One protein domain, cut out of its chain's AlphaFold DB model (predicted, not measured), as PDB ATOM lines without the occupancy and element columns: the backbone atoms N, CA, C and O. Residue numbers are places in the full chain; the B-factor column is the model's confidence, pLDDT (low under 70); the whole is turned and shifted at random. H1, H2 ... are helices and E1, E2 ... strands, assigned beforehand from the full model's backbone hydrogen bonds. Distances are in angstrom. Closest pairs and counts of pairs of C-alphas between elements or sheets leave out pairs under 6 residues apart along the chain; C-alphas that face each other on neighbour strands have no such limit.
ATOM      1  N   ILE A   8     156.628 201.944 238.785       97.69
ATOM      2  CA  ILE A   8     157.371 201.590 239.991       97.69
ATOM      3  C   ILE A   8     157.887 202.881 240.627       97.69
ATOM      4  O   ILE A   8     158.563 203.684 239.981       97.69
ATOM      5  N   LEU A   9     157.600 203.052 241.916       98.00
ATOM      6  CA  LEU A   9     158.152 204.120 242.739       98.00
ATOM      7  C   LEU A   9     159.259 203.558 243.637       98.00
ATOM      8  O   LEU A   9     159.016 202.682 244.462       98.00
ATOM      9  N   VAL A  10     160.471 204.086 243.493       98.12
ATOM     10  CA  VAL A  10     161.606 203.811 244.376       98.12
ATOM     11  C   VAL A  10     161.675 204.908 245.435       98.12
ATOM     12  O   VAL A  10     161.943 206.070 245.129       98.12
ATOM     13  N   LEU A  11     161.427 204.534 246.689       97.06
ATOM     14  CA  LEU A  11     161.497 205.435 247.837       97.06
ATOM     15  C   LEU A  11     162.918 205.428 248.418       97.06
ATOM     16  O   LEU A  11     163.357 204.429 248.984       97.06
ATOM     17  N   GLY A  12     163.635 206.544 248.281       95.12
ATOM     18  CA  GLY A  12     164.974 206.743 248.838       95.12
ATOM     19  C   GLY A  12     166.025 207.108 247.786       95.12
ATOM     20  O   GLY A  12     166.199 206.421 246.784       95.12
ATOM     21  N   GLY A  13     166.774 208.185 248.046       93.75
ATOM     22  CA  GLY A  13     167.822 208.704 247.154       93.75
ATOM     23  C   GLY A  13     169.245 208.233 247.456       93.75
ATOM     24  O   GLY A  13     170.190 208.775 246.889       93.75
ATOM     25  N   GLY A  14     169.420 207.272 248.364       94.31
ATOM     26  CA  GLY A  14     170.727 206.675 248.651       94.31
ATOM     27  C   GLY A  14     171.214 205.741 247.543       94.31
ATOM     28  O   GLY A  14     170.501 205.469 246.575       94.31
ATOM     29  N   SER A  15     172.417 205.189 247.718       94.12
ATOM     30  CA  SER A  15     173.050 204.285 246.748       94.12
ATOM     31  C   SER A  15     172.140 203.120 246.352       94.12
ATOM     32  O   SER A  15     171.994 202.835 245.167       94.12
ATOM     33  N   ALA A  16     171.464 202.493 247.322       93.88
ATOM     34  CA  ALA A  16     170.538 201.391 247.065       93.88
ATOM     35  C   ALA A  16     169.371 201.801 246.148       93.88
ATOM     36  O   ALA A  16     169.093 201.114 245.167       93.88
ATOM     37  N   GLY A  17     168.731 202.942 246.427       96.38
ATOM     38  CA  GLY A  17     167.605 203.440 245.637       96.38
ATOM     39  C   GLY A  17     168.017 203.838 244.222       96.38
ATOM     40  O   GLY A  17     167.375 203.435 243.254       96.38
ATOM     41  N   LEU A  18     169.145 204.542 244.076       95.94
ATOM     42  CA  LEU A  18     169.679 204.912 242.764       95.94
ATOM     43  C   LEU A  18     170.033 203.678 241.928       95.94
ATOM     44  O   LEU A  18     169.605 203.591 240.778       95.94
ATOM     45  N   ILE A  19     170.755 202.705 242.503       95.88
ATOM     46  CA  ILE A  19     171.132 201.462 241.811       95.88
ATOM     47  C   ILE A  19     169.885 200.661 241.426       95.88
ATOM     48  O   ILE A  19     169.817 200.158 240.302       95.88
ATOM     49  N   ALA A  20     168.885 200.566 242.305       97.19
ATOM     50  CA  ALA A  20     167.629 199.886 242.004       97.19
ATOM     51  C   ALA A  20     166.879 200.568 240.850       97.19
ATOM     52  O   ALA A  20     166.535 199.903 239.873       97.19
ATOM     53  N   ALA A  21     166.696 201.891 240.911       97.81
ATOM     54  CA  ALA A  21     165.967 202.651 239.898       97.81
ATOM     55  C   ALA A  21     166.599 202.517 238.503       97.81
ATOM     56  O   ALA A  21     165.905 202.191 237.536       97.81
ATOM     57  N   ILE A  22     167.922 202.689 238.388       97.12
ATOM     58  CA  ILE A  22     168.613 202.557 237.095       97.12
ATOM     59  C   ILE A  22     168.618 201.110 236.594       97.12
ATOM     60  O   ILE A  22     168.472 200.878 235.394       97.12
ATOM     61  N   SER A  23     168.718 200.129 237.497       97.31
ATOM     62  CA  SER A  23     168.690 198.707 237.130       97.31
ATOM     63  C   SER A  23     167.322 198.278 236.622       97.31
ATOM     64  O   SER A  23     167.250 197.561 235.621       97.31
ATOM     65  N   LEU A  24     166.250 198.748 237.266       97.00
ATOM     66  CA  LEU A  24     164.869 198.532 236.835       97.00
ATOM     67  C   LEU A  24     164.609 199.204 235.492       97.00
ATOM     68  O   LEU A  24     164.111 198.549 234.578       97.00
ATOM     69  N   LYS A  25     165.026 200.466 235.330       96.62
ATOM     70  CA  LYS A  25     164.838 201.187 234.067       96.62
ATOM     71  C   LYS A  25     165.588 200.530 232.905       96.62
ATOM     72  O   LYS A  25     165.081 200.509 231.788       96.62
ATOM     73  N   ARG A  26     166.769 199.959 233.171       96.31
ATOM     74  CA  ARG A  26     167.547 199.179 232.197       96.31
ATOM     75  C   ARG A  26     166.888 197.838 231.865       96.31
ATOM     76  O   ARG A  26     166.875 197.458 230.699       96.31
ATOM     77  N   LYS A  27     166.359 197.122 232.868       96.38
ATOM     78  CA  LYS A  27     165.768 195.784 232.692       96.38
ATOM     79  C   LYS A  27     164.412 195.828 231.995       96.38
ATOM     80  O   LYS A  27     164.118 194.956 231.182       96.38
ATOM     81  N   ILE A  28     163.584 196.803 232.366       95.75
ATOM     82  CA  ILE A  28     162.169 196.887 232.001       95.75
ATOM     83  C   ILE A  28     161.890 198.304 231.465       95.75
ATOM     84  O   ILE A  28     161.297 199.134 232.152       95.75
ATOM     85  N   PRO A  29     162.336 198.625 230.237       94.69
ATOM     86  CA  PRO A  29     162.339 200.002 229.733       94.69
ATOM     87  C   PRO A  29     160.939 200.614 229.574       94.69
ATOM     88  O   PRO A  29     160.811 201.840 229.645       94.69
ATOM     89  N   HIS A  30     159.915 199.775 229.388       95.12
ATOM     90  CA  HIS A  30     158.516 200.172 229.205       95.12
ATOM     91  C   HIS A  30     157.806 200.556 230.510       95.12
ATOM     92  O   HIS A  30     156.784 201.232 230.459       95.12
ATOM     93  N   VAL A  31     158.342 200.170 231.672       96.62
ATOM     94  CA  VAL A  31     157.795 200.582 232.968       96.62
ATOM     95  C   VAL A  31     158.301 201.981 233.318       96.62
ATOM     96  O   VAL A  31     159.476 202.324 233.117       96.62
ATOM     97  N   ASN A  32     157.403 202.810 233.849       97.75
ATOM     98  CA  ASN A  32     157.780 204.106 234.388       97.75
ATOM     99  C   ASN A  32     158.438 203.924 235.762       97.75
ATOM    100  O   ASN A  32     157.830 203.352 236.662       97.75
ATOM    101  N   VAL A  33     159.670 204.405 235.924       98.06
ATOM    102  CA  VAL A  33     160.419 204.287 237.181       98.06
ATOM    103  C   VAL A  33     160.653 205.684 237.735       98.06
ATOM    104  O   VAL A  33     161.394 206.467 237.141       98.06
ATOM    105  N   THR A  34     160.047 205.973 238.881       98.12
ATOM    106  CA  THR A  34     160.190 207.246 239.594       98.12
ATOM    107  C   THR A  34     161.025 207.027 240.847       98.12
ATOM    108  O   THR A  34     160.802 206.059 241.568       98.12
ATOM    109  N   LEU A  35     161.966 207.926 241.137       97.81
ATOM    110  CA  LEU A  35     162.712 207.931 242.395       97.81
ATOM    111  C   LEU A  35     162.286 209.139 243.228       97.81
ATOM    112  O   LEU A  35     162.391 210.275 242.767       97.81
ATOM    113  N   LEU A  36     161.834 208.893 244.456       97.06
ATOM    114  CA  LEU A  36     161.484 209.938 245.412       97.06
ATOM    115  C   LEU A  36     162.551 210.007 246.502       97.06
ATOM    116  O   LEU A  36     162.809 209.027 247.201       97.06
ATOM    117  N   ARG A  37     163.160 211.182 246.659       95.69
ATOM    118  CA  ARG A  37     164.072 211.498 247.765       95.69
ATOM    119  C   ARG A  37     163.457 212.575 248.646       95.69
ATOM    120  O   ARG A  37     162.862 213.514 248.130       95.69
ATOM    121  N   SER A  38     163.644 212.450 249.957       95.00
ATOM    122  CA  SER A  38     163.360 213.544 250.883       95.00
ATOM    123  C   SER A  38     164.424 214.635 250.724       95.00
ATOM    124  O   SER A  38     165.601 214.334 250.501       95.00
ATOM    125  N   SER A  39     164.012 215.900 250.791       92.75
ATOM    126  CA  SER A  39     164.927 217.038 250.947       92.75
ATOM    127  C   SER A  39     165.483 217.128 252.365       92.75
ATOM    128  O   SER A  39     166.615 217.569 252.542       92.75
ATOM    129  N   ASP A  40     164.699 216.677 253.343       95.56
ATOM    130  CA  ASP A  40     164.934 216.924 254.765       95.56
ATOM    131  C   ASP A  40     165.719 215.772 255.405       95.56
ATOM    132  O   ASP A  40     166.489 215.969 256.343       95.56
ATOM    133  N   ILE A  41     165.551 214.556 254.871       92.38
ATOM    134  CA  ILE A  41     166.240 213.352 255.336       92.38
ATOM    135  C   ILE A  41     167.392 213.036 254.382       92.38
ATOM    136  O   ILE A  41     167.189 212.596 253.247       92.38
ATOM    137  N   GLY A  42     168.614 213.249 254.870       90.38
ATOM    138  CA  GLY A  42     169.846 212.899 254.171       90.38
ATOM    139  C   GLY A  42     170.069 211.388 254.039       90.38
ATOM    140  O   GLY A  42     169.352 210.560 254.598       90.38
ATOM    141  N   ASN A  53     181.473 191.275 241.908       88.88
ATOM    142  CA  ASN A  53     180.378 191.298 240.936       88.88
ATOM    143  C   ASN A  53     179.878 192.725 240.656       88.88
ATOM    144  O   ASN A  53     179.214 192.972 239.649       88.88
ATOM    145  N   PHE A  54     180.196 193.680 241.533       91.94
ATOM    146  CA  PHE A  54     179.706 195.050 241.429       91.94
ATOM    147  C   PHE A  54     180.215 195.796 240.177       91.94
ATOM    148  O   PHE A  54     179.389 196.408 239.494       91.94
ATOM    149  N   PRO A  55     181.510 195.717 239.795       91.69
ATOM    150  CA  PRO A  55     181.993 196.291 238.538       91.69
ATOM    151  C   PRO A  55     181.257 195.779 237.292       91.69
ATOM    152  O   PRO A  55     180.920 196.583 236.424       91.69
ATOM    153  N   ALA A  56     180.960 194.476 237.215       92.38
ATOM    154  CA  ALA A  56     180.231 193.899 236.083       92.38
ATOM    155  C   ALA A  56     178.802 194.465 235.991       92.38
ATOM    156  O   ALA A  56     178.341 194.856 234.917       92.38
ATOM    157  N   HIS A  57     178.120 194.610 237.132       94.69
ATOM    158  CA  HIS A  57     176.800 195.248 237.181       94.69
ATOM    159  C   HIS A  57     176.841 196.711 236.707       94.69
ATOM    160  O   HIS A  57     176.011 197.141 235.908       94.69
ATOM    161  N   MET A  58     177.827 197.484 237.163       94.69
ATOM    162  CA  MET A  58     177.949 198.908 236.829       94.69
ATOM    163  C   MET A  58     178.336 199.154 235.367       94.69
ATOM    164  O   MET A  58     177.750 200.012 234.701       94.69
ATOM    165  N   PHE A  59     179.340 198.439 234.865       95.44
ATOM    166  CA  PHE A  59     179.936 198.751 233.567       95.44
ATOM    167  C   PHE A  59     179.326 197.950 232.428       95.44
ATOM    168  O   PHE A  59     179.108 198.513 231.358       95.44
ATOM    169  N   ASP A  60     179.017 196.677 232.660       95.56
ATOM    170  CA  ASP A  60     178.580 195.788 231.589       95.56
ATOM    171  C   ASP A  60     177.045 195.784 231.507       95.56
ATOM    172  O   ASP A  60     176.474 196.007 230.439       95.56
ATOM    173  N   TYR A  61     176.355 195.647 232.646       96.19
ATOM    174  CA  TYR A  61     174.889 195.648 232.672       96.19
ATOM    175  C   TYR A  61     174.285 197.060 232.542       96.19
ATOM    176  O   TYR A  61     173.494 197.328 231.625       96.19
ATOM    177  N   LEU A  62     174.670 197.989 233.424       96.25
ATOM    178  CA  LEU A  62     174.160 199.367 233.413       96.25
ATOM    179  C   LEU A  62     174.796 200.241 232.324       96.25
ATOM    180  O   LEU A  62     174.233 201.276 231.970       96.25
ATOM    181  N   GLY A  63     175.934 199.826 231.759       95.50
ATOM    182  CA  GLY A  63     176.594 200.547 230.669       95.50
ATOM    183  C   GLY A  63     177.252 201.862 231.097       95.50
ATOM    184  O   GLY A  63     177.446 202.751 230.265       95.50
ATOM    185  N   ILE A  64     177.578 202.029 232.384       95.38
ATOM    186  CA  ILE A  64     178.262 203.232 232.863       95.38
ATOM    187  C   ILE A  64     179.669 203.268 232.267       95.38
ATOM    188  O   ILE A  64     180.438 202.310 232.350       95.38
ATOM    189  N   LYS A  65     180.043 204.403 231.669       96.44
ATOM    190  CA  LYS A  65     181.374 204.564 231.076       96.44
ATOM    191  C   LYS A  65     182.440 204.518 232.168       96.44
ATOM    192  O   LYS A  65     182.522 205.430 232.991       96.44
ATOM    193  N   ARG A  66     183.316 203.508 232.108       94.88
ATOM    194  CA  ARG A  66     184.445 203.331 233.042       94.88
ATOM    195  C   ARG A  66     185.267 204.613 233.195       94.88
ATOM    196  O   ARG A  66     185.499 205.049 234.313       94.88
ATOM    197  N   LYS A  67     185.621 205.284 232.090       95.56
ATOM    198  CA  LYS A  67     186.396 206.542 232.123       95.56
ATOM    199  C   LYS A  67     185.724 207.632 232.969       95.56
ATOM    200  O   LYS A  67     186.387 208.267 233.779       95.56
ATOM    201  N   THR A  68     184.415 207.830 232.802       96.31
ATOM    202  CA  THR A  68     183.644 208.821 233.567       96.31
ATOM    203  C   THR A  68     183.538 208.423 235.035       96.31
ATOM    204  O   THR A  68     183.745 209.262 235.907       96.31
ATOM    205  N   PHE A  69     183.285 207.140 235.313       94.75
ATOM    206  CA  PHE A  69     183.243 206.624 236.679       94.75
ATOM    207  C   PHE A  69     184.571 206.849 237.410       94.75
ATOM    208  O   PHE A  69     184.572 207.422 238.492       94.75
ATOM    209  N   PHE A  70     185.705 206.484 236.806       95.00
ATOM    210  CA  PHE A  70     187.024 206.660 237.423       95.00
ATOM    211  C   PHE A  70     187.390 208.137 237.630       95.00
ATOM    212  O   PHE A  70     187.982 208.472 238.653       95.00
ATOM    213  N   ALA A  71     187.009 209.024 236.704       96.62
ATOM    214  CA  ALA A  71     187.274 210.458 236.828       96.62
ATOM    215  C   ALA A  71     186.501 211.115 237.986       96.62
ATOM    216  O   ALA A  71     187.041 211.989 238.664       96.62
ATOM    217  N   ILE A  72     185.250 210.699 238.208       96.06
ATOM    218  CA  ILE A  72     184.365 211.292 239.220       96.06
ATOM    219  C   ILE A  72     184.526 210.594 240.574       96.06
ATOM    220  O   ILE A  72     184.761 211.259 241.579       96.06
ATOM    221  N   ALA A  73     184.407 209.263 240.603       91.12
ATOM    222  CA  ALA A  73     184.336 208.478 241.835       91.12
ATOM    223  C   ALA A  73     185.708 208.173 242.450       91.12
ATOM    224  O   ALA A  73     185.765 207.840 243.628       91.12
ATOM    225  N   LYS A  74     186.795 208.268 241.666       94.94
ATOM    226  CA  LYS A  74     188.181 208.018 242.110       94.94
ATOM    227  C   LYS A  74     188.319 206.737 242.967       94.94
ATOM    228  O   LYS A  74     188.820 206.803 244.087       94.94
ATOM    229  N   PRO A  75     187.847 205.576 242.470       93.06
ATOM    230  CA  PRO A  75     187.817 204.344 243.252       93.06
ATOM    231  C   PRO A  75     189.229 203.806 243.518       93.06
ATOM    232  O   PRO A  75     190.132 203.966 242.694       93.06
ATOM    233  N   THR A  76     189.386 203.075 244.620       92.00
ATOM    234  CA  THR A  76     190.579 202.268 244.913       92.00
ATOM    235  C   THR A  76     190.293 200.777 244.719       92.00
ATOM    236  O   THR A  76     189.142 200.336 244.657       92.00
ATOM    237  N   TRP A  77     191.350 199.975 244.585       89.94
ATOM    238  CA  TRP A  77     191.226 198.533 244.383       89.94
ATOM    239  C   TRP A  77     191.128 197.804 245.721       89.94
ATOM    240  O   TRP A  77     192.068 197.788 246.512       89.94
ATOM    241  N   LYS A  78     190.002 197.127 245.950       86.88
ATOM    242  CA  LYS A  78     189.823 196.235 247.099       86.88
ATOM    243  C   LYS A  78     190.252 194.815 246.729       86.88
ATOM    244  O   LYS A  78     189.489 194.077 246.113       86.88
ATOM    245  N   LEU A  79     191.465 194.429 247.125       88.50
ATOM    246  CA  LEU A  79     192.032 193.100 246.837       88.50
ATOM    247  C   LEU A  79     191.503 191.986 247.753       88.50
ATOM    248  O   LEU A  79     191.603 190.806 247.432       88.50
ATOM    249  N   GLY A  80     190.949 192.337 248.909       86.81
ATOM    250  CA  GLY A  80     190.502 191.357 249.888       86.81
ATOM    251  C   GLY A  80     190.066 191.998 251.195       86.81
ATOM    252  O   GLY A  80     189.888 193.215 251.282       86.81
ATOM    253  N   ILE A  81     189.891 191.159 252.210       87.06
ATOM    254  CA  ILE A  81     189.624 191.570 253.587       87.06
ATOM    255  C   ILE A  81     190.733 190.989 254.459       87.06
ATOM    256  O   ILE A  81     190.981 189.782 254.450       87.06
ATOM    257  N   ARG A  82     191.404 191.852 255.220       87.50
ATOM    258  CA  ARG A  82     192.323 191.428 256.274       87.50
ATOM    259  C   ARG A  82     191.527 191.269 257.560       87.50
ATOM    260  O   ARG A  82     191.014 192.255 258.086       87.50
ATOM    261  N   PHE A  83     191.438 190.045 258.064       86.00
ATOM    262  CA  PHE A  83     190.756 189.766 259.320       86.00
ATOM    263  C   PHE A  83     191.740 189.925 260.481       86.00
ATOM    264  O   PHE A  83     192.732 189.203 260.587       86.00
ATOM    265  N   LEU A  84     191.464 190.897 261.350       85.62
ATOM    266  CA  LEU A  84     192.105 191.058 262.657       85.62
ATOM    267  C   LEU A  84     191.131 190.552 263.724       85.62
ATOM    268  O   LEU A  84     190.554 191.335 264.474       85.62
ATOM    269  N   TRP A  85     190.853 189.250 263.699       84.06
ATOM    270  CA  TRP A  85     189.777 188.654 264.487       84.06
ATOM    271  C   TRP A  85     190.098 187.209 264.885       84.06
ATOM    272  O   TRP A  85     190.576 186.442 264.051       84.06
ATOM    273  N   GLY A  86     189.770 186.827 266.125       84.62
ATOM    274  CA  GLY A  86     190.032 185.494 266.689       84.62
ATOM    275  C   GLY A  86     191.333 185.396 267.502       84.62
ATOM    276  O   GLY A  86     192.104 186.348 267.578       84.62
ATOM    277  N   SER A  87     191.559 184.241 268.143       79.19
ATOM    278  CA  SER A  87     192.728 183.974 269.007       79.19
ATOM    279  C   SER A  87     194.002 183.591 268.244       79.19
ATOM    280  O   SER A  87     195.083 183.565 268.827       79.19
ATOM    281  N   ILE A  88     193.889 183.297 266.947       60.84
ATOM    282  CA  ILE A  88     194.996 182.895 266.078       60.84
ATOM    283  C   ILE A  88     195.184 183.972 265.006       60.84
ATOM    284  O   ILE A  88     194.209 184.420 264.415       60.84
ATOM    285  N   PHE A  89     196.449 184.368 264.823       54.25
ATOM    286  CA  PHE A  89     197.061 185.197 263.772       54.25
ATOM    287  C   PHE A  89     196.160 185.757 262.656       54.25
ATOM    288  O   PHE A  89     195.385 185.048 262.022       54.25
ATOM    289  N   SER A  90     196.387 187.036 262.328       60.34
ATOM    290  CA  SER A  90     195.766 187.728 261.192       60.34
ATOM    291  C   SER A  90     195.790 186.879 259.917       60.34
ATOM    292  O   SER A  90     196.867 186.572 259.407       60.34
ATOM    293  N   TYR A  91     194.622 186.561 259.360       67.38
ATOM    294  CA  TYR A  91     194.511 185.895 258.061       67.38
ATOM    295  C   TYR A  91     193.899 186.837 257.023       67.38
ATOM    296  O   TYR A  91     193.090 187.720 257.328       67.38
ATOM    297  N   VAL A  92     194.330 186.684 255.772       72.75
ATOM    298  CA  VAL A  92     193.874 187.510 254.650       72.75
ATOM    299  C   VAL A  92     192.954 186.672 253.782       72.75
ATOM    300  O   VAL A  92     193.365 185.652 253.233       72.75
ATOM    301  N   TRP A  93     191.717 187.131 253.623       65.94
ATOM    302  CA  TRP A  93     190.822 186.596 252.610       65.94
ATOM    303  C   TRP A  93     191.008 187.409 251.337       65.94
ATOM    304  O   TRP A  93     190.436 188.492 251.166       65.94
ATOM    305  N   LEU A  94     191.888 186.915 250.472       70.62
ATOM    306  CA  LEU A  94     192.072 187.469 249.140       70.62
ATOM    307  C   LEU A  94     190.810 187.188 248.331       70.62
ATOM    308  O   LEU A  94     190.347 186.049 248.252       70.62
ATOM    309  N   LEU A  95     190.272 188.229 247.700       65.56
ATOM    310  CA  LEU A  95     189.322 188.036 246.620       65.56
ATOM    311  C   LEU A  95     190.138 187.419 245.490       65.56
ATOM    312  O   LEU A  95     190.859 188.124 244.791       65.56
TER     313      LEU A  95
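AT A GLANCE: This is residues 8 to 42 and 53 to 95 of the 108 residues of an uncharacterized protein of Verrucomicrobiae bacterium AMD-G2 (UniProt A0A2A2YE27). An elongated model of three small parts in a string: at one end H1 packs on the side-by-side strands E1 and E2, then come the two short helices H2 and H3, and at the far end the hairpin of E3 and E4 reaches away from the rest. The 78 printed residues hold three named helices and four named strands in the order E1, H1, E2, H2, H3, E3, E4. The class is mixed, helices and strands, with E1 and E2 parallel and E3 and E4 antiparallel. The whole is only just extended, close to loose, with a radius of gyration of the C-alphas of 17.7 A and spans of 53 by 31 by 24 A.

IN THESE COORDINATES: E1, residues 8 to 11, begins at C-alpha 8 (157.371, 201.590, 239.991). H1 is residues 15 to 27, 18.0 A long, and E2 is residues 32 to 36, 13.0 A. H2 is residues 53 to 61, 10.8 A, and H3 is residues 66 to 73, 10.2 A. E3 is residues 80 to 83, and E4, residues 91 to 94, ends at C-alpha 94 (192.072, 187.469, 249.140).

HOW THE PARTS SIT: E1, H1 and E2 make a strand-helix-strand unit, two parallel neighbour strands with a helix between, whose crossover is right-handed. N 8 and O 32 are within hydrogen-bond range at 2.8 A. The closest C-alphas of H1 and E2 are those of Lys 25 and Val 33, 6.2 A; of E1 and H1, those of Val 10 and Gly 17, 6.1 A. H1 and H2 are near each other, with 7 pairs of C-alphas within 10 A. H2 and H3 are close but not clearly touching, Phe 59 and Arg 66 having their closest C-alphas at 6.4 A, at a steep tilt of 57 degrees, opposite ways. In the hairpin of E3 and E4, N 81 and O 93 are 2.9 A apart, within hydrogen-bond range. E3 and E4 are apart from E1, H1, E2 and H2. Every O i to N i+4 pair is within range in H1 and H3, and 4 of 5 in H2.

THE WHOLE: The C-alphas farthest apart are those of His 30 and Ser 87, 54.9 A. Residues 43 to 52 are not printed, and C-alphas 42 and 53 are 27.4 A apart across this cut. Of the links printed whole, none is long. Residues 70 to 77, of which 70 to 73 belong to H3, stand free. The pLDDT is under 70 at residues 88 to 91, 93 and 95.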